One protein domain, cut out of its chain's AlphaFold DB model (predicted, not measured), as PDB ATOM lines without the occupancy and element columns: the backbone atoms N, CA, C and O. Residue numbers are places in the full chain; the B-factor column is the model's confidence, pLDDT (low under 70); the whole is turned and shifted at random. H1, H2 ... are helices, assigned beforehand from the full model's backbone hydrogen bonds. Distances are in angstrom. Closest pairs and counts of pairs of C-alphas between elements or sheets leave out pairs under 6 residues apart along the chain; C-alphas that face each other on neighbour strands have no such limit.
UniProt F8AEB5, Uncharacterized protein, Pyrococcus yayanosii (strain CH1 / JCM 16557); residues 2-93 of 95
ATOM      1  N   LYS A   2     -25.318  -3.360 -58.952       92.56
ATOM      2  CA  LYS A   2     -24.147  -4.147 -59.425       92.56
ATOM      3  C   LYS A   2     -22.774  -3.491 -59.176       92.56
ATOM      4  O   LYS A   2     -21.875  -4.124 -58.633       92.56
ATOM      5  N   LYS A   3     -22.628  -2.201 -59.513       95.00
ATOM      6  CA  LYS A   3     -21.388  -1.431 -59.282       95.00
ATOM      7  C   LYS A   3     -21.013  -1.324 -57.795       95.00
ATOM      8  O   LYS A   3     -19.842  -1.459 -57.469       95.00
ATOM      9  N   LEU A   4     -21.992  -1.130 -56.905       93.81
ATOM     10  CA  LEU A   4     -21.757  -1.062 -55.456       93.81
ATOM     11  C   LEU A   4     -21.328  -2.417 -54.894       93.81
ATOM     12  O   LEU A   4     -20.390  -2.472 -54.112       93.81
ATOM     13  N   VAL A   5     -21.949  -3.516 -55.338       94.38
ATOM     14  CA  VAL A   5     -21.524  -4.868 -54.939       94.38
ATOM     15  C   VAL A   5     -20.108  -5.170 -55.439       94.38
ATOM     16  O   VAL A   5     -19.299  -5.714 -54.692       94.38
ATOM     17  N   LYS A   6     -19.760  -4.767 -56.669       95.81
ATOM     18  CA  LYS A   6     -18.379  -4.880 -57.166       95.81
ATOM     19  C   LYS A   6     -17.407  -4.075 -56.296       95.81
ATOM     20  O   LYS A   6     -16.377  -4.605 -55.899       95.81
ATOM     21  N   LEU A   7     -17.762  -2.836 -55.954       95.38
ATOM     22  CA  LEU A   7     -16.961  -1.987 -55.071       95.38
ATOM     23  C   LEU A   7     -16.783  -2.616 -53.678       95.38
ATOM     24  O   LEU A   7     -15.673  -2.646 -53.157       95.38
ATOM     25  N   PHE A   8     -17.838  -3.193 -53.103       96.50
ATOM     26  CA  PHE A   8     -17.774  -3.911 -51.828       96.50
ATOM     27  C   PHE A   8     -16.775  -5.076 -51.865       96.50
ATOM     28  O   PHE A   8     -16.022  -5.289 -50.920       96.50
ATOM     29  N   LYS A   9     -16.734  -5.825 -52.973       94.44
ATOM     30  CA  LYS A   9     -15.792  -6.942 -53.146       94.44
ATOM     31  C   LYS A   9     -14.333  -6.481 -53.264       94.44
ATOM     32  O   LYS A   9     -13.442  -7.249 -52.925       94.44
ATOM     33  N   MET A  10     -14.093  -5.255 -53.733       96.12
ATOM     34  CA  MET A  10     -12.749  -4.701 -53.955       96.12
ATOM     35  C   MET A  10     -12.203  -3.898 -52.765       96.12
ATOM     36  O   MET A  10     -10.991  -3.775 -52.611       96.12
ATOM     37  N   THR A  11     -13.084  -3.339 -51.937       94.62
ATOM     38  CA  THR A  11     -12.721  -2.517 -50.773       94.62
ATOM     39  C   THR A  11     -12.340  -3.379 -49.565       94.62
ATOM     40  O   THR A  11     -12.613  -4.582 -49.522       94.62
ATOM     41  N   ARG A  12     -11.667  -2.781 -48.573       93.00
ATOM     42  CA  ARG A  12     -11.243  -3.429 -47.316       93.00
ATOM     43  C   ARG A  12     -11.458  -2.489 -46.129       93.00
ATOM     44  O   ARG A  12     -11.670  -1.293 -46.324       93.00
ATOM     45  N   GLY A  13     -11.402  -3.041 -44.916       91.25
ATOM     46  CA  GLY A  13     -11.504  -2.275 -43.673       91.25
ATOM     47  C   GLY A  13     -12.783  -1.439 -43.583       91.25
ATOM     48  O   GLY A  13     -13.857  -1.874 -44.000       91.25
ATOM     49  N   GLU A  14     -12.652  -0.219 -43.066       90.25
ATOM     50  CA  GLU A  14     -13.768   0.704 -42.834       90.25
ATOM     51  C   GLU A  14     -14.506   1.100 -44.125       90.25
ATOM     52  O   GLU A  14     -15.731   1.227 -44.132       90.25
ATOM     53  N   GLU A  15     -13.797   1.221 -45.248       94.06
ATOM     54  CA  GLU A  15     -14.429   1.558 -46.528       94.06
ATOM     55  C   GLU A  15     -15.381   0.448 -46.986       94.06
ATOM     56  O   GLU A  15     -16.494   0.710 -47.447       94.06
ATOM     57  N   LYS A  16     -15.001  -0.816 -46.767       95.31
ATOM     58  CA  LYS A  16     -15.882  -1.953 -47.058       95.31
ATOM     59  C   LYS A  16     -17.152  -1.915 -46.207       95.31
ATOM     60  O   LYS A  16     -18.236  -2.213 -46.713       95.31
ATOM     61  N   ILE A  17     -17.038  -1.494 -44.946       94.25
ATOM     62  CA  ILE A  17     -18.184  -1.285 -44.052       94.25
ATOM     63  C   ILE A  17     -19.092  -0.181 -44.603       94.25
ATOM     64  O   ILE A  17     -20.295  -0.407 -44.744       94.25
ATOM     65  N   LYS A  18     -18.542   0.981 -44.978       93.62
ATOM     66  CA  LYS A  18     -19.307   2.108 -45.548       93.62
ATOM     67  C   LYS A  18     -20.082   1.695 -46.799       93.62
ATOM     68  O   LYS A  18     -21.287   1.954 -46.902       93.62
ATOM     69  N   VAL A  19     -19.424   0.992 -47.720       95.31
ATOM     70  CA  VAL A  19     -20.067   0.474 -48.934       95.31
ATOM     71  C   VAL A  19     -21.151  -0.552 -48.586       95.31
ATOM     72  O   VAL A  19     -22.250  -0.485 -49.140       95.31
ATOM     73  N   GLY A  20     -20.890  -1.457 -47.638       94.81
ATOM     74  CA  GLY A  20     -21.869  -2.432 -47.156       94.81
ATOM     75  C   GLY A  20     -23.121  -1.772 -46.569       94.81
ATOM     76  O   GLY A  20     -24.235  -2.109 -46.973       94.81
ATOM     77  N   ARG A  21     -22.958  -0.773 -45.690       93.19
ATOM     78  CA  ARG A  21     -24.072   0.006 -45.116       93.19
ATOM     79  C   ARG A  21     -24.916   0.660 -46.206       93.19
ATOM     80  O   ARG A  21     -26.145   0.585 -46.169       93.19
ATOM     81  N   LYS A  22     -24.265   1.253 -47.212       92.94
ATOM     82  CA  LYS A  22     -24.949   1.852 -48.366       92.94
ATOM     83  C   LYS A  22     -25.775   0.816 -49.130       92.94
ATOM     84  O   LYS A  22     -26.911   1.099 -49.494       92.94
ATOM     85  N   ILE A  23     -25.234  -0.385 -49.338       94.75
ATOM     86  CA  ILE A  23     -25.954  -1.476 -50.004       94.75
ATOM     87  C   ILE A  23     -27.176  -1.917 -49.188       94.75
ATOM     88  O   ILE A  23     -28.257  -2.040 -49.764       94.75
ATOM     89  N   LEU A  24     -27.043  -2.105 -47.869       93.25
ATOM     90  CA  LEU A  24     -28.175  -2.497 -47.018       93.25
ATOM     91  C   LEU A  24     -29.283  -1.447 -46.992       93.25
ATOM     92  O   LEU A  24     -30.453  -1.810 -47.066       93.25
ATOM     93  N   ARG A  25     -28.931  -0.158 -46.943       90.88
ATOM     94  CA  ARG A  25     -29.912   0.935 -46.977       90.88
ATOM     95  C   ARG A  25     -30.732   0.925 -48.268       90.88
ATOM     96  O   ARG A  25     -31.937   1.149 -48.226       90.88
ATOM     97  N   GLU A  26     -30.102   0.633 -49.405       91.62
ATOM     98  CA  GLU A  26     -30.824   0.480 -50.671       91.62
ATOM     99  C   GLU A  26     -31.686  -0.788 -50.691       91.62
ATOM    100  O   GLU A  26     -32.838  -0.724 -51.109       91.62
ATOM    101  N   LEU A  27     -31.184  -1.919 -50.187       92.75
ATOM    102  CA  LEU A  27     -31.935  -3.181 -50.107       92.75
ATOM    103  C   LEU A  27     -33.160  -3.095 -49.194       92.75
ATOM    104  O   LEU A  27     -34.213  -3.638 -49.526       92.75
ATOM    105  N   ALA A  28     -33.037  -2.398 -48.066       91.75
ATOM    106  CA  ALA A  28     -34.113  -2.214 -47.102       91.75
ATOM    107  C   ALA A  28     -35.350  -1.567 -47.752       91.75
ATOM    108  O   ALA A  28     -36.474  -1.934 -47.432       91.75
ATOM    109  N   LYS A  29     -35.185  -0.696 -48.759       89.88
ATOM    110  CA  LYS A  29     -36.311  -0.088 -49.501       89.88
ATOM    111  C   LYS A  29     -37.197  -1.110 -50.226       89.88
ATOM    112  O   LYS A  29     -38.366  -0.826 -50.463       89.88
ATOM    113  N   PHE A  30     -36.678  -2.298 -50.525       89.44
ATOM    114  CA  PHE A  30     -37.399  -3.375 -51.210       89.44
ATOM    115  C   PHE A  30     -37.894  -4.461 -50.244       89.44
ATOM    116  O   PHE A  30     -38.469  -5.449 -50.679       89.44
ATOM    117  N   SER A  31     -37.691  -4.303 -48.930       88.75
ATOM    118  CA  SER A  31     -37.892  -5.359 -47.923       88.75
ATOM    119  C   SER A  31     -39.318  -5.925 -47.820       88.75
ATOM    120  O   SER A  31     -39.490  -7.037 -47.317       88.75
ATOM    121  N   TYR A  32     -40.336  -5.183 -48.268       91.00
ATOM    122  CA  TYR A  32     -41.738  -5.628 -48.310       91.00
ATOM    123  C   TYR A  32     -42.181  -6.130 -49.685       91.00
ATOM    124  O   TYR A  32     -43.315  -6.572 -49.824       91.00
ATOM    125  N   GLU A  33     -41.322  -6.069 -50.704       91.38
ATOM    126  CA  GLU A  33     -41.654  -6.665 -51.992       91.38
ATOM    127  C   GLU A  33     -41.572  -8.188 -51.893       91.38
ATOM    128  O   GLU A  33     -40.586  -8.742 -51.400       91.38
ATOM    129  N   GLU A  34     -42.605  -8.872 -52.380       86.50
ATOM    130  CA  GLU A  34     -42.686 -10.328 -52.372       86.50
ATOM    131  C   GLU A  34     -42.873 -10.850 -53.807       86.50
ATOM    132  O   GLU A  34     -43.753 -10.362 -54.516       86.50
ATOM    133  N   PRO A  35     -42.056 -11.820 -54.270       91.62
ATOM    134  CA  PRO A  35     -40.945 -12.472 -53.569       91.62
ATOM    135  C   PRO A  35     -39.677 -11.601 -53.534       91.62
ATOM    136  O   PRO A  35     -39.120 -11.260 -54.579       91.62
ATOM    137  N   PHE A  36     -39.163 -11.314 -52.333       92.12
ATOM    138  CA  PHE A  36     -38.039 -10.388 -52.125       92.12
ATOM    139  C   PHE A  36     -36.813 -10.709 -52.992       92.12
ATOM    140  O   PHE A  36     -36.292  -9.845 -53.693       92.12
ATOM    141  N   TRP A  37     -36.363 -11.967 -52.996       93.62
ATOM    142  CA  TRP A  37     -35.165 -12.371 -53.740       93.62
ATOM    143  C   TRP A  37     -35.326 -12.251 -55.256       93.62
ATOM    144  O   TRP A  37     -34.367 -11.916 -55.957       93.62
ATOM    145  N   LYS A  38     -36.548 -12.462 -55.755       92.94
ATOM    146  CA  LYS A  38     -36.879 -12.254 -57.164       92.94
ATOM    147  C   LYS A  38     -36.806 -10.766 -57.506       92.94
ATOM    148  O   LYS A  38     -36.090 -10.402 -58.433       92.94
ATOM    149  N   ALA A  39     -37.423  -9.909 -56.692       91.81
ATOM    150  CA  ALA A  39     -37.370  -8.458 -56.866       91.81
ATOM    151  C   ALA A  39     -35.934  -7.908 -56.830       91.81
ATOM    152  O   ALA A  39     -35.549  -7.113 -57.684       91.81
ATOM    153  N   VAL A  40     -35.106  -8.369 -55.889       91.75
ATOM    154  CA  VAL A  40     -33.686  -7.989 -55.809       91.75
ATOM    155  C   VAL A  40     -32.932  -8.398 -57.076       91.75
ATOM    156  O   VAL A  40     -32.169  -7.604 -57.628       91.75
ATOM    157  N   THR A  41     -33.165  -9.609 -57.574       93.50
ATOM    158  CA  THR A  41     -32.491 -10.093 -58.781       93.50
ATOM    159  C   THR A  41     -32.937  -9.309 -60.016       93.50
ATOM    160  O   THR A  41     -32.089  -8.814 -60.756       93.50
ATOM    161  N   GLU A  42     -34.241  -9.130 -60.215       93.25
ATOM    162  CA  GLU A  42     -34.807  -8.486 -61.408       93.25
ATOM    163  C   GLU A  42     -34.578  -6.969 -61.425       93.25
ATOM    164  O   GLU A  42     -34.169  -6.416 -62.445       93.25
ATOM    165  N   LYS A  43     -34.779  -6.286 -60.292       91.81
ATOM    166  CA  LYS A  43     -34.699  -4.817 -60.216       91.81
ATOM    167  C   LYS A  43     -33.289  -4.308 -59.939       91.81
ATOM    168  O   LYS A  43     -32.888  -3.266 -60.454       91.81
ATOM    169  N   LEU A  44     -32.524  -5.010 -59.100       91.44
ATOM    170  CA  LEU A  44     -31.200  -4.555 -58.656       91.44
ATOM    171  C   LEU A  44     -30.060  -5.285 -59.370       91.44
ATOM    172  O   LEU A  44     -28.924  -4.788 -59.391       91.44
ATOM    173  N   GLY A  45     -30.355  -6.432 -59.987       93.25
ATOM    174  CA  GLY A  45     -29.393  -7.204 -60.759       93.25
ATOM    175  C   GLY A  45     -28.290  -7.817 -59.902       93.25
ATOM    176  O   GLY A  45     -27.164  -7.946 -60.378       93.25
ATOM    177  N   ILE A  46     -28.569  -8.114 -58.635       94.69
ATOM    178  CA  ILE A  46     -27.616  -8.721 -57.696       94.69
ATOM    179  C   ILE A  46     -28.197 -10.021 -57.154       94.69
ATOM    180  O   ILE A  46     -29.414 -10.161 -57.063       94.69
ATOM    181  N   SER A  47     -27.332 -10.978 -56.823       95.31
ATOM    182  CA  SER A  47     -27.783 -12.295 -56.378       95.31
ATOM    183  C   SER A  47     -28.145 -12.307 -54.892       95.31
ATOM    184  O   SER A  47     -27.613 -11.531 -54.098       95.31
ATOM    185  N   GLU A  48     -28.998 -13.253 -54.494       95.31
ATOM    186  CA  GLU A  48     -29.263 -13.548 -53.079       95.31
ATOM    187  C   GLU A  48     -27.969 -13.837 -52.303       95.31
ATOM    188  O   GLU A  48     -27.808 -13.375 -51.173       95.31
ATOM    189  N   ARG A  49     -27.023 -14.559 -52.919       96.00
ATOM    190  CA  ARG A  49     -25.719 -14.857 -52.315       96.00
ATOM    191  C   ARG A  49     -24.945 -13.578 -52.002       96.00
ATOM    192  O   ARG A  49     -24.505 -13.421 -50.872       96.00
ATOM    193  N   ASP A  50     -24.855 -12.645 -52.952       95.62
ATOM    194  CA  ASP A  50     -24.148 -11.374 -52.731       95.62
ATOM    195  C   ASP A  50     -24.728 -10.604 -51.539       95.62
ATOM    196  O   ASP A  50     -23.987 -10.053 -50.728       95.62
ATOM    197  N   VAL A  51     -26.058 -10.575 -51.418       95.81
ATOM    198  CA  VAL A  51     -26.735  -9.901 -50.304       95.81
ATOM    199  C   VAL A  51     -26.409 -10.573 -48.975       95.81
ATOM    200  O   VAL A  51     -26.055  -9.887 -48.014       95.81
ATOM    201  N   LYS A  52     -26.503 -11.905 -48.915       96.94
ATOM    202  CA  LYS A  52     -26.183 -12.674 -47.707       96.94
ATOM    203  C   LYS A  52     -24.731 -12.473 -47.287       96.94
ATOM    204  O   LYS A  52     -24.494 -12.205 -46.114       96.94
ATOM    205  N   ASP A  53     -23.791 -12.512 -48.227       97.06
ATOM    206  CA  ASP A  53     -22.364 -12.306 -47.956       97.06
ATOM    207  C   ASP A  53     -22.092 -10.908 -47.376       97.06
ATOM    208  O   ASP A  53     -21.327 -10.763 -46.423       97.06
ATOM    209  N   ILE A  54     -22.757  -9.872 -47.901       96.25
ATOM    210  CA  ILE A  54     -22.647  -8.501 -47.378       96.25
ATOM    211  C   ILE A  54     -23.213  -8.407 -45.960       96.25
ATOM    212  O   ILE A  54     -22.581  -7.812 -45.088       96.25
ATOM    213  N   MET A  55     -24.391  -8.988 -45.715       96.00
ATOM    214  CA  MET A  55     -25.006  -8.980 -44.385       96.00
ATOM    215  C   MET A  55     -24.149  -9.733 -43.364       96.00
ATOM    216  O   MET A  55     -23.972  -9.239 -42.256       96.00
ATOM    217  N   LEU A  56     -23.594 -10.890 -43.737       96.56
ATOM    218  CA  LEU A  56     -22.706 -11.677 -42.880       96.56
ATOM    219  C   LEU A  56     -21.415 -10.928 -42.560       96.56
ATOM    220  O   LEU A  56     -21.005 -10.904 -41.408       96.56
ATOM    221  N   PHE A  57     -20.808 -10.271 -43.550       95.81
ATOM    222  CA  PHE A  57     -19.633  -9.431 -43.317       95.81
ATOM    223  C   PHE A  57     -19.926  -8.299 -42.325       95.81
ATOM    224  O   PHE A  57     -19.117  -8.017 -41.450       95.81
ATOM    225  N   LEU A  58     -21.079  -7.638 -42.455       93.81
ATOM    226  CA  LEU A  58     -21.459  -6.566 -41.535       93.81
ATOM    227  C   LEU A  58     -21.822  -7.097 -40.143       93.81
ATOM    228  O   LEU A  58     -21.622  -6.382 -39.167       93.81
ATOM    229  N   GLU A  59     -22.333  -8.326 -40.043       94.25
ATOM    230  CA  GLU A  59     -22.531  -9.015 -38.764       94.25
ATOM    231  C   GLU A  59     -21.198  -9.321 -38.074       94.25
ATOM    232  O   GLU A  59     -21.032  -8.994 -36.903       94.25
ATOM    233  N   ASP A  60     -20.230  -9.860 -38.816       94.25
ATOM    234  CA  ASP A  60     -18.879 -10.160 -38.324       94.25
ATOM    235  C   ASP A  60     -18.116  -8.894 -37.899       94.25
ATOM    236  O   ASP A  60     -17.466  -8.863 -36.858       94.25
ATOM    237  N   ALA A  61     -18.284  -7.799 -38.644       90.44
ATOM    238  CA  ALA A  61     -17.726  -6.491 -38.305       90.44
ATOM    239  C   ALA A  61     -18.433  -5.795 -37.122       90.44
ATOM    240  O   ALA A  61     -18.090  -4.657 -36.801       90.44
ATOM    241  N   GLY A  62     -19.450  -6.418 -36.513       89.50
ATOM    242  CA  GLY A  62     -20.210  -5.839 -35.404       89.50
ATOM    243  C   GLY A  62     -21.048  -4.621 -35.800       89.50
ATOM    244  O   GLY A  62     -21.320  -3.773 -34.967       89.50
ATOM    245  N   VAL A  63     -21.431  -4.493 -37.072       87.62
ATOM    246  CA  VAL A  63     -22.208  -3.356 -37.609       87.62
ATOM    247  C   VAL A  63     -23.690  -3.696 -37.753       87.62
ATOM    248  O   VAL A  63     -24.544  -2.813 -37.771       87.62
ATOM    249  N   LEU A  64     -23.997  -4.980 -37.904       89.06
ATOM    250  CA  LEU A  64     -25.340  -5.513 -38.067       89.06
ATOM    251  C   LEU A  64     -25.531  -6.672 -37.092       89.06
ATOM    252  O   LEU A  64     -24.597  -7.401 -36.790       89.06
ATOM    253  N   ARG A  65     -26.766  -6.918 -36.663       91.56
ATOM    254  CA  ARG A  65     -27.132  -8.188 -36.038       91.56
ATOM    255  C   ARG A  65     -28.224  -8.840 -36.866       91.56
ATOM    256  O   ARG A  65     -29.325  -8.300 -36.954       91.56
ATOM    257  N   ILE A  66     -27.934  -9.980 -37.490       94.50
ATOM    258  CA  ILE A  66     -28.938 -10.675 -38.297       94.50
ATOM    259  C   ILE A  66     -29.891 -11.382 -37.340       94.50
ATOM    260  O   ILE A  66     -29.472 -12.155 -36.470       94.50
ATOM    261  N   ARG A  67     -31.193 -11.128 -37.493       93.44
ATOM    262  CA  ARG A  67     -32.206 -11.806 -36.679       93.44
ATOM    263  C   ARG A  67     -32.107 -13.311 -36.886       93.44
ATOM    264  O   ARG A  67     -31.877 -13.783 -38.001       93.44
ATOM    265  N   LYS A  68     -32.329 -14.066 -35.815       95.12
ATOM    266  CA  LYS A  68     -32.386 -15.526 -35.854       95.12
ATOM    267  C   LYS A  68     -33.762 -15.991 -35.398       95.12
ATOM    268  O   LYS A  68     -34.334 -15.407 -34.479       95.12
ATOM    269  N   SER A  69     -34.309 -17.007 -36.048       93.81
ATOM    270  CA  SER A  69     -35.481 -17.729 -35.548       93.81
ATOM    271  C   SER A  69     -35.112 -18.563 -34.318       93.81
ATOM    272  O   SER A  69     -33.939 -18.705 -33.969       93.81
ATOM    273  N   ARG A  70     -36.125 -19.127 -33.647       91.31
ATOM    274  CA  ARG A  70     -35.939 -19.960 -32.445       91.31
ATOM    275  C   ARG A  70     -35.044 -21.184 -32.683       91.31
ATOM    276  O   ARG A  70     -34.361 -21.610 -31.767       91.31
ATOM    277  N   ASP A  71     -35.022 -21.705 -33.906       92.50
ATOM    278  CA  ASP A  71     -34.166 -22.816 -34.344       92.50
ATOM    279  C   ASP A  71     -32.773 -22.362 -34.836       92.50
ATOM    280  O   ASP A  71     -32.004 -23.160 -35.366       92.50
ATOM    281  N   GLY A  72     -32.437 -21.076 -34.693       90.50
ATOM    282  CA  GLY A  72     -31.127 -20.520 -35.034       90.50
ATOM    283  C   GLY A  72     -30.944 -20.110 -36.499       90.50
ATOM    284  O   GLY A  72     -29.877 -19.592 -36.846       90.50
ATOM    285  N   ARG A  73     -31.952 -20.274 -37.371       94.06
ATOM    286  CA  ARG A  73     -31.836 -19.859 -38.782       94.06
ATOM    287  C   ARG A  73     -31.815 -18.339 -38.912       94.06
ATOM    288  O   ARG A  73     -32.563 -17.628 -38.253       94.06
ATOM    289  N   ARG A  74     -30.972 -17.831 -39.813       94.62
ATOM    290  CA  ARG A  74     -30.858 -16.394 -40.101       94.62
ATOM    291  C   ARG A  74     -32.048 -15.891 -40.921       94.62
ATOM    292  O   ARG A  74     -32.348 -16.419 -41.989       94.62
ATOM    293  N   LEU A  75     -32.670 -14.817 -40.451       95.69
ATOM    294  CA  LEU A  75     -33.842 -14.175 -41.039       95.69
ATOM    295  C   LEU A  75     -33.432 -12.885 -41.764       95.69
ATOM    296  O   LEU A  75     -33.683 -11.773 -41.298       95.69
ATOM    297  N   TYR A  76     -32.785 -13.037 -42.921       94.69
ATOM    298  CA  TYR A  76     -32.220 -11.921 -43.692       94.69
ATOM    299  C   TYR A  76     -33.267 -10.875 -44.101       94.69
ATOM    300  O   TYR A  76     -33.099  -9.693 -43.821       94.69
ATOM    301  N   VAL A  77     -34.379 -11.307 -44.707       94.31
ATOM    302  CA  VAL A  77     -35.433 -10.386 -45.174       94.31
ATOM    303  C   VAL A  77     -36.073  -9.649 -44.000       94.31
ATOM    304  O   VAL A  77     -36.275  -8.442 -44.068       94.31
ATOM    305  N   LEU A  78     -36.317 -10.349 -42.887       92.81
ATOM    306  CA  LEU A  78     -36.866  -9.734 -41.679       92.81
ATOM    307  C   LEU A  78     -35.906  -8.698 -41.078       92.81
ATOM    308  O   LEU A  78     -36.346  -7.643 -40.643       92.81
ATOM    309  N   THR A  79     -34.600  -8.975 -41.112       93.25
ATOM    310  CA  THR A  79     -33.564  -8.019 -40.691       93.25
ATOM    311  C   THR A  79     -33.583  -6.768 -41.578       93.25
ATOM    312  O   THR A  79     -33.505  -5.654 -41.079       93.25
ATOM    313  N   LEU A  80     -33.741  -6.923 -42.898       92.88
ATOM    314  CA  LEU A  80     -33.851  -5.788 -43.824       92.88
ATOM    315  C   LEU A  80     -35.145  -4.979 -43.628       92.88
ATOM    316  O   LEU A  80     -35.124  -3.765 -43.818       92.88
ATOM    317  N   ARG A  81     -36.257  -5.626 -43.245       92.31
ATOM    318  CA  ARG A  81     -37.510  -4.940 -42.873       92.31
ATOM    319  C   ARG A  81     -37.309  -4.075 -41.630       92.31
ATOM    320  O   ARG A  81     -37.616  -2.892 -41.669       92.31
ATOM    321  N   GLU A  82     -36.689  -4.630 -40.593       89.75
ATOM    322  CA  GLU A  82     -36.364  -3.892 -39.367       89.75
ATOM    323  C   GLU A  82     -35.420  -2.711 -39.644       89.75
ATOM    324  O   GLU A  82     -35.647  -1.611 -39.152       89.75
ATOM    325  N   LEU A  83     -34.412  -2.888 -40.508       87.69
ATOM    326  CA  LEU A  83     -33.532  -1.793 -40.941       87.69
ATOM    327  C   LEU A  83     -34.287  -0.667 -41.663       87.69
ATOM    328  O   LEU A  83     -33.875   0.489 -41.583       87.69
ATOM    329  N   ARG A  84     -35.367  -0.982 -42.386       87.44
ATOM    330  CA  ARG A  84     -36.220   0.030 -43.022       87.44
ATOM    331  C   ARG A  84     -37.070   0.781 -41.999       87.44
ATOM    332  O   ARG A  84     -37.215   1.992 -42.130       87.44
ATOM    333  N   GLU A  85     -37.640   0.072 -41.029       85.56
ATOM    334  CA  GLU A  85     -38.494   0.637 -39.973       85.56
ATOM    335  C   GLU A  85     -37.677   1.463 -38.963       85.56
ATOM    336  O   GLU A  85     -38.122   2.504 -38.481       85.56
ATOM    337  N   HIS A  86     -36.442   1.036 -38.694       81.56
ATOM    338  CA  HIS A  86     -35.536   1.635 -37.722       81.56
ATOM    339  C   HIS A  86     -34.154   1.904 -38.340       81.56
ATOM    340  O   HIS A  86     -33.160   1.316 -37.903       81.56
ATOM    341  N   PRO A  87     -34.038   2.840 -39.303       65.06
ATOM    342  CA  PRO A  87     -32.781   3.116 -40.014       65.06
ATOM    343  C   PRO A  87     -31.651   3.576 -39.086       65.06
ATOM    344  O   PRO A  87     -30.473   3.424 -39.404       65.06
ATOM    345  N   VAL A  88     -32.018   4.076 -37.904       56.81
ATOM    346  CA  VAL A  88     -31.112   4.516 -36.844       56.81
ATOM    347  C   VAL A  88     -30.206   3.381 -36.343       56.81
ATOM    348  O   VAL A  88     -29.151   3.669 -35.796       56.81
ATOM    349  N   THR A  89     -30.532   2.099 -36.562       54.50
ATOM    350  CA  THR A  89     -29.635   0.974 -36.218       54.50
ATOM    351  C   THR A  89     -28.338   0.955 -37.033       54.50
ATOM    352  O   THR A  89     -27.344   0.436 -36.539       54.50
ATOM    353  N   LEU A  90     -28.291   1.572 -38.222       54.22
ATOM    354  CA  LEU A  90     -27.054   1.713 -39.010       54.22
ATOM    355  C   LEU A  90     -26.164   2.880 -38.555       54.22
ATOM    356  O   LEU A  90     -24.958   2.841 -38.803       54.22
ATOM    357  N   ASP A  91     -26.737   3.891 -37.899       52.28
ATOM    358  CA  ASP A  91     -26.024   5.098 -37.458       52.28
ATOM    359  C   ASP A  91     -25.724   5.092 -35.937       52.28
ATOM    360  O   ASP A  91     -24.720   5.661 -35.519       52.28
ATOM    361  N   LYS A  92     -26.505   4.381 -35.101       48.72
ATOM    362  CA  LYS A  92     -26.354   4.343 -33.623       48.72
ATOM    363  C   LYS A  92     -25.218   3.481 -33.070       48.72
ATOM    364  O   LYS A  92     -24.950   3.570 -31.881       48.72
ATOM    365  N   TRP A  93     -24.554   2.655 -33.874       46.94
ATOM    366  CA  TRP A  93     -23.463   1.794 -33.378       46.94
ATOM    367  C   TRP A  93     -22.095   2.508 -33.361       46.94
ATOM    368  O   TRP A  93     -21.066   1.868 -33.178       46.94
TER     369      TRP A  93
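What this domain is: This is residues 2 to 93 of the 95 residues of an uncharacterized protein of Pyrococcus yayanosii (strain CH1 / JCM 16557) (UniProt F8AEB5). One long helix, H2, makes the spine: H1 folds back beside it as a hairpin, H4 crosses it, and H5 stands across its last residues. Printed are 92 residues with six named helices, H1 to H6, and no named strand: all helix, packing mostly crossed. The whole is compact, radius of gyration of the C-alphas 12.5 A, spanning 31 by 30 by 23 A.

Where its parts are: H1 is residues 2 to 10, from C-alpha 2 at (-24.147, -4.147, -59.425). H2 is 13 to 28, 22.9 A; H3 36 to 44; H4 48 to 60, 18.4 A; H5 76 to 85; H6 87 to 90, ending at C-alpha 90, (-27.054, 1.713, -39.010).

How they stand to each other: The hub, H2, touches H1 (closest C-alphas Phe 8 and Lys 16, 5.5 A; shallow tilt, 25 degrees, opposite ways), H4 (Gly 20 and Ile 54, 6.1 A; steep tilt, 52 degrees) and H5 (Ala 28 and Leu 80, 4.9 A; about perpendicular, 82 degrees). H3 only just touches H4, with 3 pairs of C-alphas within 8 A, Trp 37 and Glu 48 closest at 6.1 A. H6 is close to H2 but not clearly touching. In H1 to H5 every O i to N i+4 pair is within hydrogen-bond range; H6 is too short for one.

The domain as a whole: The farthest C-alphas, Lys 3 and Arg 70, are 35.7 A apart. The printed part has no cut; residues 61 to 75 make a long link. Residues 87 to 93 have pLDDT under 70.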